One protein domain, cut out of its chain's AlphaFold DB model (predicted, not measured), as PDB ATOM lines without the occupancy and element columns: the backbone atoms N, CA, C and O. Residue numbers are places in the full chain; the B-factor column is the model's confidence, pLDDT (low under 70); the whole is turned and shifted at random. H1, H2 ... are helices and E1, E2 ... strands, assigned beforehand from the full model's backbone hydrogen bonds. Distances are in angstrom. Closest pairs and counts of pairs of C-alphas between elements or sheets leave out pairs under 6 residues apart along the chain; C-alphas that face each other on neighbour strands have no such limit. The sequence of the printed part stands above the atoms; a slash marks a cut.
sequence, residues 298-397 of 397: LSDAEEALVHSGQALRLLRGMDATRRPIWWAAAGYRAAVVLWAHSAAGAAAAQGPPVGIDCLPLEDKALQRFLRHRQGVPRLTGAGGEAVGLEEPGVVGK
ATOM      1  N   LEU A 298      53.925  21.313 136.166       87.50
ATOM      2  CA  LEU A 298      53.558  22.029 134.949       87.50
ATOM      3  C   LEU A 298      54.393  21.492 133.782       87.50
ATOM      4  O   LEU A 298      55.604  21.707 133.744       87.50
ATOM      5  N   SER A 299      53.753  20.826 132.820       88.81
ATOM      6  CA  SER A 299      54.441  20.363 131.605       88.81
ATOM      7  C   SER A 299      54.755  21.519 130.647       88.81
ATOM      8  O   SER A 299      55.826  21.553 130.045       88.81
ATOM      9  N   ASP A 300      53.844  22.491 130.548       90.75
ATOM     10  CA  ASP A 300      54.020  23.753 129.828       90.75
ATOM     11  C   ASP A 300      53.452  24.899 130.677       90.75
ATOM     12  O   ASP A 300      52.238  25.074 130.807       90.75
ATOM     13  N   ALA A 301      54.347  25.662 131.310       90.31
ATOM     14  CA  ALA A 301      53.963  26.680 132.278       90.31
ATOM     15  C   ALA A 301      53.199  27.845 131.634       90.31
ATOM     16  O   ALA A 301      52.190  28.280 132.183       90.31
ATOM     17  N   GLU A 302      53.655  28.375 130.498       92.25
ATOM     18  CA  GLU A 302      53.005  29.529 129.869       92.25
ATOM     19  C   GLU A 302      51.661  29.150 129.242       92.25
ATOM     20  O   GLU A 302      50.720  29.944 129.305       92.25
ATOM     21  N   GLU A 303      51.534  27.938 128.696       94.62
ATOM     22  CA  GLU A 303      50.246  27.435 128.224       94.62
ATOM     23  C   GLU A 303      49.277  27.238 129.399       94.62
ATOM     24  O   GLU A 303      48.137  27.702 129.334       94.62
ATOM     25  N   ALA A 304      49.740  26.675 130.521       94.94
ATOM     26  CA  ALA A 304      48.926  26.561 131.730       94.94
ATOM     27  C   ALA A 304      48.464  27.939 132.244       94.94
ATOM     28  O   ALA A 304      47.288  28.126 132.547       94.94
ATOM     29  N   LEU A 305      49.343  28.947 132.270       94.38
ATOM     30  CA  LEU A 305      48.963  30.314 132.648       94.38
ATOM     31  C   LEU A 305      47.876  30.886 131.730       94.38
ATOM     32  O   LEU A 305      46.890  31.447 132.211       94.38
ATOM     33  N   VAL A 306      48.036  30.734 130.414       95.94
ATOM     34  CA  VAL A 306      47.057  31.217 129.436       95.94
ATOM     35  C   VAL A 306      45.705  30.540 129.630       95.94
ATOM     36  O   VAL A 306      44.695  31.236 129.705       95.94
ATOM     37  N   HIS A 307      45.661  29.209 129.741       97.50
ATOM     38  CA  HIS A 307      44.393  28.498 129.909       97.50
ATOM     39  C   HIS A 307      43.708  28.850 131.241       97.50
ATOM     40  O   HIS A 307      42.487  29.015 131.259       97.50
ATOM     41  N   SER A 308      44.470  29.080 132.318       97.00
ATOM     42  CA  SER A 308      43.931  29.614 133.576       97.00
ATOM     43  C   SER A 308      43.331  31.006 133.399       97.00
ATOM     44  O   SER A 308      42.208  31.254 133.837       97.00
ATOM     45  N   GLY A 309      44.040  31.908 132.718       96.00
ATOM     46  CA  GLY A 309      43.540  33.250 132.427       96.00
ATOM     47  C   GLY A 309      42.266  33.233 131.577       96.00
ATOM     48  O   GLY A 309      41.293  33.903 131.918       96.00
ATOM     49  N   GLN A 310      42.217  32.408 130.526       97.31
ATOM     50  CA  GLN A 310      41.029  32.273 129.677       97.31
ATOM     51  C   GLN A 310      39.823  31.712 130.438       97.31
ATOM     52  O   GLN A 310      38.717  32.230 130.276       97.31
ATOM     53  N   ALA A 311      40.022  30.712 131.303       97.31
ATOM     54  CA  ALA A 311      38.954  30.202 132.160       97.31
ATOM     55  C   ALA A 311      38.396  31.309 133.074       97.31
ATOM     56  O   ALA A 311      37.184  31.507 133.132       97.31
ATOM     57  N   LEU A 312      39.263  32.095 133.724       95.75
ATOM     58  CA  LEU A 312      38.836  33.224 134.562       95.75
ATOM     59  C   LEU A 312      38.115  34.314 133.756       95.75
ATOM     60  O   LEU A 312      37.097  34.835 134.214       95.75
ATOM     61  N   ARG A 313      38.601  34.637 132.550       95.25
ATOM     62  CA  ARG A 313      37.971  35.604 131.637       95.25
ATOM     63  C   ARG A 313      36.531  35.211 131.316       95.25
ATOM     64  O   ARG A 313      35.628  36.033 131.452       95.25
ATOM     65  N   LEU A 314      36.325  33.956 130.913       95.75
ATOM     66  CA  LEU A 314      35.008  33.422 130.559       95.75
ATOM     67  C   LEU A 314      34.070  33.416 131.769       95.75
ATOM     68  O   LEU A 314      32.962  33.936 131.685       95.75
ATOM     69  N   LEU A 315      34.538  32.926 132.922       94.69
ATOM     70  CA  LEU A 315      33.749  32.897 134.159       94.69
ATOM     71  C   LEU A 315      33.300  34.294 134.613       94.69
ATOM     72  O   LEU A 315      32.171  34.461 135.078       94.69
ATOM     73  N   ARG A 316      34.162  35.310 134.472       91.69
ATOM     74  CA  ARG A 316      33.812  36.707 134.777       91.69
ATOM     75  C   ARG A 316      32.825  37.296 133.772       91.69
ATOM     76  O   ARG A 316      31.971  38.076 134.180       91.69
ATOM     77  N   GLY A 317      32.935  36.913 132.499       91.31
ATOM     78  CA  GLY A 317      32.032  37.348 131.431       91.31
ATOM     79  C   GLY A 317      30.615  36.773 131.534       91.31
ATOM     80  O   GLY A 317      29.675  37.384 131.028       91.31
ATOM     81  N   MET A 318      30.438  35.638 132.217       93.81
ATOM     82  CA  MET A 318      29.120  35.045 132.447       93.81
ATOM     83  C   MET A 318      28.269  35.885 133.409       93.81
ATOM     84  O   MET A 318      28.713  36.237 134.509       93.81
ATOM     85  N   ASP A 319      27.002  36.088 133.033       91.69
ATOM     86  CA  ASP A 319      25.948  36.611 133.909       91.69
ATOM     87  C   ASP A 319      25.885  35.791 135.205       91.69
ATOM     88  O   ASP A 319      25.716  34.570 135.173       91.69
ATOM     89  N   ALA A 320      26.007  36.474 136.345       89.88
ATOM     90  CA  ALA A 320      26.035  35.867 137.669       89.88
ATOM     91  C   ALA A 320      24.815  34.972 137.947       89.88
ATOM     92  O   ALA A 320      24.951  33.969 138.642       89.88
ATOM     93  N   THR A 321      23.651  35.293 137.372       91.44
ATOM     94  CA  THR A 321      22.413  34.515 137.559       91.44
ATOM     95  C   THR A 321      22.370  33.220 136.745       91.44
ATOM     96  O   THR A 321      21.552  32.346 137.024       91.44
ATOM     97  N   ARG A 322      23.248  33.081 135.743       89.94
ATOM     98  CA  ARG A 322      23.263  31.964 134.783       89.94
ATOM     99  C   ARG A 322      24.526  31.113 134.870       89.94
ATOM    100  O   ARG A 322      24.690  30.193 134.072       89.94
ATOM    101  N   ARG A 323      25.436  31.424 135.797       93.25
ATOM    102  CA  ARG A 323      26.683  30.672 135.953       93.25
ATOM    103  C   ARG A 323      26.387  29.198 136.243       93.25
ATOM    104  O   ARG A 323      25.523  28.914 137.074       93.25
ATOM    105  N   PRO A 324      27.117  28.262 135.612       94.19
ATOM    106  CA  PRO A 324      27.024  26.853 135.966       94.19
ATOM    107  C   PRO A 324      27.312  26.658 137.452       94.19
ATOM    108  O   PRO A 324      28.195  27.314 137.992       94.19
ATOM    109  N   ILE A 325      26.631  25.726 138.111       94.25
ATOM    110  CA  ILE A 325      26.795  25.445 139.552       94.25
ATOM    111  C   ILE A 325      28.252  25.175 139.974       94.25
ATOM    112  O   ILE A 325      28.641  25.470 141.099       94.25
ATOM    113  N   TRP A 326      29.079  24.688 139.048       95.38
ATOM    114  CA  TRP A 326      30.494  24.390 139.245       95.38
ATOM    115  C   TRP A 326      31.444  25.581 139.027       95.38
ATOM    116  O   TRP A 326      32.662  25.425 139.145       95.38
ATOM    117  N   TRP A 327      30.935  26.781 138.722       95.31
ATOM    118  CA  TRP A 327      31.748  27.955 138.362       95.31
ATOM    119  C   TRP A 327      32.820  28.298 139.408       95.31
ATOM    120  O   TRP A 327      33.940  28.672 139.056       95.31
ATOM    121  N   ALA A 328      32.498  28.144 140.697       93.94
ATOM    122  CA  ALA A 328      33.420  28.435 141.790       93.94
ATOM    123  C   ALA A 328      34.586  27.433 141.822       93.94
ATOM    124  O   ALA A 328      35.738  27.830 141.993       93.94
ATOM    125  N   ALA A 329      34.304  26.148 141.579       95.00
ATOM    126  CA  ALA A 329      35.329  25.114 141.473       95.00
ATOM    127  C   ALA A 329      36.234  25.349 140.250       95.00
ATOM    128  O   ALA A 329      37.452  25.220 140.354       95.00
ATOM    129  N   ALA A 330      35.667  25.778 139.117       97.12
ATOM    130  CA  ALA A 330      36.436  26.172 137.934       97.12
ATOM    131  C   ALA A 330      37.395  27.339 138.217       97.12
ATOM    132  O   ALA A 330      38.581  27.259 137.889       97.12
ATOM    133  N   GLY A 331      36.903  28.391 138.879       95.88
ATOM    134  CA  GLY A 331      37.730  29.524 139.295       95.88
ATOM    135  C   GLY A 331      38.849  29.108 140.251       95.88
ATOM    136  O   GLY A 331      39.993  29.529 140.079       95.88
ATOM    137  N   TYR A 332      38.546  28.223 141.207       95.12
ATOM    138  CA  TYR A 332      39.531  27.662 142.131       95.12
ATOM    139  C   TYR A 332      40.652  26.904 141.406       95.12
ATOM    140  O   TYR A 332      41.821  27.182 141.664       95.12
ATOM    141  N   ARG A 333      40.333  26.004 140.463       95.25
ATOM    142  CA  ARG A 333      41.356  25.246 139.713       95.25
ATOM    143  C   ARG A 333      42.290  26.168 138.932       95.25
ATOM    144  O   ARG A 333      43.508  26.022 139.024       95.25
ATOM    145  N   ALA A 334      41.734  27.154 138.227       96.12
ATOM    146  CA  ALA A 334      42.534  28.149 137.517       96.12
ATOM    147  C   ALA A 334      43.441  28.932 138.487       96.12
ATOM    148  O   ALA A 334      44.636  29.082 138.233       96.12
ATOM    149  N   ALA A 335      42.900  29.375 139.627       93.69
ATOM    150  CA  ALA A 335      43.647  30.115 140.643       93.69
ATOM    151  C   ALA A 335      44.773  29.288 141.286       93.69
ATOM    152  O   ALA A 335      45.870  29.808 141.487       93.69
ATOM    153  N   VAL A 336      44.543  28.003 141.565       92.69
ATOM    154  CA  VAL A 336      45.555  27.100 142.137       92.69
ATOM    155  C   VAL A 336      46.730  26.896 141.183       92.69
ATOM    156  O   VAL A 336      47.874  26.903 141.630       92.69
ATOM    157  N   VAL A 337      46.487  26.783 139.875       92.94
ATOM    158  CA  VAL A 337      47.565  26.689 138.873       92.94
ATOM    159  C   VAL A 337      48.384  27.984 138.814       92.94
ATOM    160  O   VAL A 337      49.614  27.937 138.783       92.94
ATOM    161  N   LEU A 338      47.719  29.145 138.846       92.38
ATOM    162  CA  LEU A 338      48.393  30.451 138.883       92.38
ATOM    163  C   LEU A 338      49.247  30.599 140.152       92.38
ATOM    164  O   LEU A 338      50.401  31.025 140.079       92.38
ATOM    165  N   TRP A 339      48.707  30.185 141.302       90.50
ATOM    166  CA  TRP A 339      49.438  30.139 142.566       90.50
ATOM    167  C   TRP A 339      50.650  29.205 142.487       90.50
ATOM    168  O   TRP A 339      51.741  29.603 142.885       90.50
ATOM    169  N   ALA A 340      50.492  27.999 141.934       89.62
ATOM    170  CA  ALA A 340      51.577  27.026 141.811       89.62
ATOM    171  C   ALA A 340      52.744  27.582 140.992       89.62
ATOM    172  O   ALA A 340      53.905  27.404 141.362       89.62
ATOM    173  N   HIS A 341      52.433  28.296 139.907       88.56
ATOM    174  CA  HIS A 341      53.432  28.971 139.091       88.56
ATOM    175  C   HIS A 341      54.181  30.059 139.872       88.56
ATOM    176  O   HIS A 341      55.407  30.104 139.822       88.56
ATOM    177  N   SER A 342      53.461  30.911 140.612       86.88
ATOM    178  CA  SER A 342      54.072  31.959 141.443       86.88
ATOM    179  C   SER A 342      54.930  31.366 142.570       86.88
ATOM    180  O   SER A 342      56.089  31.746 142.734       86.88
ATOM    181  N   ALA A 343      54.409  30.372 143.294       84.88
ATOM    182  CA  ALA A 343      55.104  29.708 144.395       84.88
ATOM    183  C   ALA A 343      56.366  28.960 143.936       84.88
ATOM    184  O   ALA A 343      57.337  28.851 144.689       84.88
ATOM    185  N   ALA A 344      56.381  28.457 142.699       83.19
ATOM    186  CA  ALA A 344      57.536  27.791 142.109       83.19
ATOM    187  C   ALA A 344      58.698  28.741 141.746       83.19
ATOM    188  O   ALA A 344      59.740  28.274 141.287       83.19
ATOM    189  N   GLY A 345      58.552  30.049 141.976       73.00
ATOM    190  CA  GLY A 345      59.531  31.057 141.593       73.00
ATOM    191  C   GLY A 345      59.408  31.369 140.107       73.00
ATOM    192  O   GLY A 345      59.887  30.619 139.252       73.00
ATOM    193  N   ALA A 346      58.764  32.492 139.791       63.66
ATOM    194  CA  ALA A 346      58.698  32.972 138.424       63.66
ATOM    195  C   ALA A 346      60.118  33.314 137.947       63.66
ATOM    196  O   ALA A 346      60.812  34.145 138.538       63.66
ATOM    197  N   ALA A 347      60.570  32.687 136.856       61.06
ATOM    198  CA  ALA A 347      61.724  33.211 136.138       61.06
ATOM    199  C   ALA A 347      61.408  34.662 135.751       61.06
ATOM    200  O   ALA A 347      60.272  34.950 135.371       61.06
ATOM    201  N   ALA A 348      62.384  35.569 135.859       60.53
ATOM    202  CA  ALA A 348      62.199  36.976 135.516       60.53
ATOM    203  C   ALA A 348      61.783  37.100 134.042       60.53
ATOM    204  O   ALA A 348      62.625  37.137 133.144       60.53
ATOM    205  N   ALA A 349      60.475  37.110 133.794       67.38
ATOM    206  CA  ALA A 349      59.924  37.235 132.463       67.38
ATOM    207  C   ALA A 349      60.307  38.618 131.933       67.38
ATOM    208  O   ALA A 349      60.121  39.636 132.603       67.38
ATOM    209  N   GLN A 350      60.897  38.653 130.742       71.25
ATOM    210  CA  GLN A 350      61.314  39.890 130.096       71.25
ATOM    211  C   GLN A 350      60.343  40.207 128.960       71.25
ATOM    212  O   GLN A 350      60.017  39.345 128.141       71.25
ATOM    213  N   GLY A 351      59.882  41.456 128.900       80.06
ATOM    214  CA  GLY A 351      59.028  41.939 127.818       80.06
ATOM    215  C   GLY A 351      57.817  42.743 128.292       80.06
ATOM    216  O   GLY A 351      57.700  43.058 129.476       80.06
ATOM    217  N   PRO A 352      56.919  43.110 127.360       86.06
ATOM    218  CA  PRO A 352      55.713  43.866 127.681       86.06
ATOM    219  C   PRO A 352      54.736  43.037 128.537       86.06
ATOM    220  O   PRO A 352      54.747  41.806 128.450       86.06
ATOM    221  N   PRO A 353      53.879  43.683 129.348       88.81
ATOM    222  CA  PRO A 353      52.827  42.985 130.080       88.81
ATOM    223  C   PRO A 353      51.818  42.348 129.114       88.81
ATOM    224  O   PRO A 353      51.443  42.956 128.110       88.81
ATOM    225  N   VAL A 354      51.367  41.134 129.431       92.00
ATOM    226  CA  VAL A 354      50.380  40.371 128.654       92.00
ATOM    227  C   VAL A 354      49.231  39.979 129.578       92.00
ATOM    228  O   VAL A 354      49.423  39.204 130.513       92.00
ATOM    229  N   GLY A 355      48.042  40.525 129.324       92.69
ATOM    230  CA  GLY A 355      46.837  40.234 130.099       92.69
ATOM    231  C   GLY A 355      46.255  38.869 129.743       92.69
ATOM    232  O   GLY A 355      45.548  38.737 128.745       92.69
ATOM    233  N   ILE A 356      46.558  37.845 130.542       93.88
ATOM    234  CA  ILE A 356      46.148  36.458 130.251       93.88
ATOM    235  C   ILE A 356      44.641  36.228 130.447       93.88
ATOM    236  O   ILE A 356      44.093  35.273 129.897       93.88
ATOM    237  N   ASP A 357      43.974  37.104 131.204       92.88
ATOM    238  CA  ASP A 357      42.565  37.015 131.599       92.88
ATOM    239  C   ASP A 357      41.667  38.117 131.010       92.88
ATOM    240  O   ASP A 357      40.480  38.176 131.329       92.88
ATOM    241  N   CYS A 358      42.202  38.976 130.140       90.62
ATOM    242  CA  CYS A 358      41.436  40.031 129.467       90.62
ATOM    243  C   CYS A 358      41.579  40.026 127.941       90.62
ATOM    244  O   CYS A 358      40.721  40.575 127.251       90.62
ATOM    245  N   LEU A 359      42.601  39.357 127.398       91.44
ATOM    246  CA  LEU A 359      42.772  39.178 125.957       91.44
ATOM    247  C   LEU A 359      42.122  37.864 125.485       91.44
ATOM    248  O   LEU A 359      42.166  36.870 126.215       91.44
ATOM    249  N   PRO A 360      41.523  37.817 124.280       91.50
ATOM    250  CA  PRO A 360      41.107  36.557 123.667       91.50
ATOM    251  C   PRO A 360      42.327  35.690 123.310       91.50
ATOM    252  O   PRO A 360      43.434  36.201 123.133       91.50
ATOM    253  N   LEU A 361      42.133  34.374 123.185       90.44
ATOM    254  CA  LEU A 361      43.223  33.422 122.924       90.44
ATOM    255  C   LEU A 361      43.944  33.709 121.592       90.44
ATOM    256  O   LEU A 361      45.139  33.452 121.459       90.44
ATOM    257  N   GLU A 362      43.236  34.270 120.614       91.00
ATOM    258  CA  GLU A 362      43.731  34.582 119.270       91.00
ATOM    259  C   GLU A 362      44.524  35.898 119.219       91.00
ATOM    260  O   GLU A 362      45.119  36.220 118.187       91.00
ATOM    261  N   ASP A 363      44.547  36.666 120.315       94.31
ATOM    262  CA  ASP A 363      45.243  37.947 120.366       94.31
ATOM    263  C   ASP A 363      46.742  37.793 120.062       94.31
ATOM    264  O   ASP A 363      47.419  36.871 120.527       94.31
ATOM    265  N   LYS A 364      47.295  38.734 119.289       92.62
ATOM    266  CA  LYS A 364      48.692  38.681 118.833       92.62
ATOM    267  C   LYS A 364      49.693  38.696 119.990       92.62
ATOM    268  O   LYS A 364      50.732  38.045 119.878       92.62
ATOM    269  N   ALA A 365      49.420  39.433 121.067       91.75
ATOM    270  CA  ALA A 365      50.306  39.490 122.227       91.75
ATOM    271  C   ALA A 365      50.329  38.143 122.959       91.75
ATOM    272  O   ALA A 365      51.400  37.647 123.311       91.75
ATOM    273  N   LEU A 366      49.163  37.514 123.099       92.31
ATOM    274  CA  LEU A 366      49.010  36.224 123.760       92.31
ATOM    275  C   LEU A 366      49.599  35.080 122.909       92.31
ATOM    276  O   LEU A 366      50.354  34.251 123.413       92.31
ATOM    277  N   GLN A 367      49.391  35.104 121.590       93.50
ATOM    278  CA  GLN A 367      50.045  34.182 120.652       93.50
ATOM    279  C   GLN A 367      51.572  34.347 120.635       93.50
ATOM    280  O   GLN A 367      52.302  33.357 120.559       93.50
ATOM    281  N   ARG A 368      52.082  35.582 120.734       91.38
ATOM    282  CA  ARG A 368      53.524  35.846 120.851       91.38
ATOM    283  C   ARG A 368      54.088  35.305 122.165       91.38
ATOM    284  O   ARG A 368      55.166  34.715 122.145       91.38
ATOM    285  N   PHE A 369      53.358  35.465 123.268       92.19
ATOM    286  CA  PHE A 369      53.722  34.901 124.567       92.19
ATOM    287  C   PHE A 369      53.824  33.371 124.505       92.19
ATOM    288  O   PHE A 369      54.867  32.825 124.857       92.19
ATOM    289  N   LEU A 370      52.823  32.688 123.939       92.00
ATOM    290  CA  LEU A 370      52.832  31.227 123.781       92.00
ATOM    291  C   LEU A 370      53.961  30.723 122.864       92.00
ATOM    292  O   LEU A 370      54.657  29.769 123.197       92.00
ATOM    293  N   ARG A 371      54.160  31.359 121.700       90.75
ATOM    294  CA  ARG A 371      55.114  30.872 120.682       90.75
ATOM    295  C   ARG A 371      56.564  31.225 120.982       90.75
ATOM    296  O   ARG A 371      57.460  30.452 120.660       90.75
ATOM    297  N   HIS A 372      56.801  32.411 121.537       89.19
ATOM    298  CA  HIS A 372      58.145  32.964 121.695       89.19
ATOM    299  C   HIS A 372      58.571  33.118 123.156       89.19
ATOM    300  O   HIS A 372      59.700  33.540 123.388       89.19
ATOM    301  N   ARG A 373      57.698  32.796 124.125       88.62
ATOM    302  CA  ARG A 373      57.943  32.971 125.570       88.62
ATOM    303  C   ARG A 373      58.365  34.411 125.913       88.62
ATOM    304  O   ARG A 373      59.205  34.648 126.773       88.62
ATOM    305  N   GLN A 374      57.813  35.383 125.178       85.00
ATOM    306  CA  GLN A 374      58.108  36.812 125.320       85.00
ATOM    307  C   GLN A 374      56.923  37.542 125.948       85.00
ATOM    308  O   GLN A 374      55.822  37.506 125.397       85.00
ATOM    309  N   GLY A 375      57.175  38.266 127.039       85.31
ATOM    310  CA  GLY A 375      56.165  39.036 127.764       85.31
ATOM    311  C   GLY A 375      56.004  38.594 129.215       85.31
ATOM    312  O   GLY A 375      56.418  37.503 129.597       85.31
ATOM    313  N   VAL A 376      55.411  39.470 130.027       88.69
ATOM    314  CA  VAL A 376      55.169  39.232 131.456       88.69
ATOM    315  C   VAL A 376      53.679  38.972 131.666       88.69
ATOM    316  O   VAL A 376      52.895  39.903 131.464       88.69
ATOM    317  N   PRO A 377      53.259  37.761 132.068       90.56
ATOM    318  CA  PRO A 377      51.848  37.460 132.289       90.56
ATOM    319  C   PRO A 377      51.297  38.294 133.453       90.56
ATOM    320  O   PRO A 377      51.917  38.400 134.515       90.56
ATOM    321  N   ARG A 378      50.134  38.911 133.242       90.94
ATOM    322  CA  ARG A 378      49.431  39.760 134.213       90.94
ATOM    323  C   ARG A 378      47.955  39.390 134.269       90.94
ATOM    324  O   ARG A 378      47.375  39.015 133.251       90.94
ATOM    325  N   LEU A 379      47.377  39.521 135.457       90.25
ATOM    326  CA  LEU A 379      45.937  39.426 135.680       90.25
ATOM    327  C   LEU A 379      45.324  40.822 135.707       90.25
ATOM    328  O   LEU A 379      46.025  41.811 135.915       90.25
ATOM    329  N   THR A 380      44.014  40.890 135.536       86.94
ATOM    330  CA  THR A 380      43.254  42.133 135.627       86.94
ATOM    331  C   THR A 380      42.631  42.223 137.020       86.94
ATOM    332  O   THR A 380      41.882  41.333 137.432       86.94
ATOM    333  N   GLY A 381      42.985  43.269 137.766       80.12
ATOM    334  CA  GLY A 381      42.407  43.579 139.070       80.12
ATOM    335  C   GLY A 381      40.994  44.158 138.955       80.12
ATOM    336  O   GLY A 381      40.500  44.426 137.857       80.12
ATOM    337  N   ALA A 382      40.325  44.349 140.092       73.12
ATOM    338  CA  ALA A 382      38.932  44.801 140.136       73.12
ATOM    339  C   ALA A 382      38.725  46.203 139.528       73.12
ATOM    340  O   ALA A 382      37.657  46.484 138.980       73.12
ATOM    341  N   GLY A 383      39.743  47.071 139.583       69.81
ATOM    342  CA  GLY A 383      39.720  48.400 138.963       69.81
ATOM    343  C   GLY A 383      40.189  48.423 137.503       69.81
ATOM    344  O   GLY A 383      40.273  49.497 136.905       69.81
ATOM    345  N   GLY A 384      40.483  47.260 136.910       76.81
ATOM    346  CA  GLY A 384      41.026  47.142 135.554       76.81
ATOM    347  C   GLY A 384      42.550  47.282 135.473       76.81
ATOM    348  O   GLY A 384      43.109  47.224 134.377       76.81
ATOM    349  N   GLU A 385      43.240  47.459 136.603       83.19
ATOM    350  CA  GLU A 385      44.702  47.503 136.656       83.19
ATOM    351  C   GLU A 385      45.359  46.148 136.350       83.19
ATOM    352  O   GLU A 385      44.832  45.084 136.670       83.19
ATOM    353  N   ALA A 386      46.555  46.183 135.759       81.81
ATOM    354  CA  ALA A 386      47.352  44.985 135.520       81.81
ATOM    355  C   ALA A 386      48.105  44.570 136.798       81.81
ATOM    356  O   ALA A 386      49.049  45.241 137.221       81.81
ATOM    357  N   VAL A 387      47.725  43.434 137.377       84.44
ATOM    358  CA  VAL A 387      48.276  42.878 138.621       84.44
ATOM    359  C   VAL A 387      49.271  41.754 138.308       84.44
ATOM    360  O   VAL A 387      49.093  40.966 137.375       84.44
ATOM    361  N   GLY A 388      50.373  41.697 139.060       82.06
ATOM    362  CA  GLY A 388      51.336  40.594 138.977       82.06
ATOM    363  C   GLY A 388      50.787  39.291 139.561       82.06
ATOM    364  O   GLY A 388      49.983  39.312 140.485       82.06
ATOM    365  N   LEU A 389      51.267  38.149 139.065       80.38
ATOM    366  CA  LEU A 389      50.854  36.834 139.577       80.38
ATOM    367  C   LEU A 389      51.239  36.595 141.050       80.38
ATOM    368  O   LEU A 389      50.639  35.742 141.693       80.38
ATOM    369  N   GLU A 390      52.204  37.351 141.581       72.69
ATOM    370  CA  GLU A 390      52.663  37.245 142.976       72.69
ATOM    371  C   GLU A 390      51.788  38.017 143.980       72.69
ATOM    372  O   GLU A 390      51.918  37.825 145.186       72.69
ATOM    373  N   GLU A 391      50.842  38.836 143.500       63.69
ATOM    374  CA  GLU A 391      49.892  39.589 144.335       63.69
ATOM    375  C   GLU A 391      48.428  39.166 144.071       63.69
ATOM    376  O   GLU A 391      47.578  39.995 143.730       63.69
ATOM    377  N   PRO A 392      48.064  37.876 144.234       52.75
ATOM    378  CA  PRO A 392      46.739  37.376 143.852       52.75
ATOM    379  C   PRO A 392      45.582  37.974 144.675       52.75
ATOM    380  O   PRO A 392      44.437  37.957 144.227       52.75
ATOM    381  N   GLY A 393      45.855  38.544 145.857       54.75
ATOM    382  CA  GLY A 393      44.840  39.119 146.753       54.75
ATOM    383  C   GLY A 393      44.104  40.355 146.213       54.75
ATOM    384  O   GLY A 393      43.080  40.740 146.776       54.75
ATOM    385  N   VAL A 394      44.592  40.966 145.129       52.12
ATOM    386  CA  VAL A 394      43.983  42.154 144.494       52.12
ATOM    387  C   VAL A 394      42.923  41.766 143.447       52.12
ATOM    388  O   VAL A 394      42.064  42.566 143.090       52.12
ATOM    389  N   VAL A 395      42.932  40.513 142.983       53.19
ATOM    390  CA  VAL A 395      42.156  40.039 141.821       53.19
ATOM    391  C   VAL A 395      40.742  39.537 142.195       53.19
ATOM    392  O   VAL A 395      39.921  39.282 141.313       53.19
ATOM    393  N   GLY A 396      40.449  39.388 143.494       46.62
ATOM    394  CA  GLY A 396      39.228  38.752 144.015       46.62
ATOM    395  C   GLY A 396      38.372  39.598 144.964       46.62
ATOM    396  O   GLY A 396      37.595  39.014 145.718       46.62
ATOM    397  N   LYS A 397      38.534  40.927 144.975       36.97
ATOM    398  CA  LYS A 397      37.634  41.837 145.704       36.97
ATOM    399  C   LYS A 397      36.524  42.378 144.820       36.97
ATOM    400  O   LYS A 397      36.826  42.700 143.651       36.97
TER     401      LYS A 397
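AT A GLANCE: This is residues 298 to 397 of the 397 residues of the protein "Putative transcription factor cmr1 protein" of Botryosphaeria parva (strain UCR-NP2) (UniProt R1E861). Two long helices side by side, H1 and H2, form a helical hairpin, and H1 lies between H2 and a small three-stranded sheet. The short helix H3 packs on the first part of H1 and on the sheet. The printed part has 100 residues, in the order H1, H2, E1, H3, E2, E3; the mixed sheet runs E1, E2, E3. The class is mixed, helices and strands; the whole is compact, with a radius of gyration of the C-alphas of 13.1 A and spans of 40 by 29 by 28 A.

IN THESE COORDINATES: H1, residues 301 to 317, begins at C-alpha (53.963, 26.680, 132.278) and is 24.4 A long. H2, residues 327 to 343, is 24.2 A long. E1 is residues 353 to 355, H3 residues 364 to 372, 11.4 A long, and E2 residues 376 to 380, 13.0 A long. E3, residues 386 to 388, ends at C-alpha (51.336, 40.594, 138.977).

HOW THE PARTS SIT: H1 touches H2, closest at the C-alphas of Ser 308 and Ala 334, 4.4 A; they run opposite ways at a shallow tilt of 32 degrees, only just short of steep. H1 touches H3 with residues 302 to 306 alone, closest at the C-alphas of Glu 302 and Leu 370, 6.3 A. With the sheet, H1 and H3 make two layers, helices on one face of a sheet. H1 is over E2; H2 is not on the sheet. E1, H3 and E2 form a strand-helix-strand unit, parallel neighbour strands with a helix between, and a right-handed crossover. N 354 and O 376 are 2.8 A apart. E2 and E3 form an antiparallel hairpin, with N 379 and O 387 3.0 A apart. In H1, H2 and H3 every O i to N i+4 pair is within hydrogen-bond range.

THE WHOLE: The C-alphas of Thr 321 and Gln 350, the two farthest apart, are 40.0 A apart. The printed part has no cut, and no link is long. Low confidence, under 70, marks residues 346 to 349, 383 and 391 to 397.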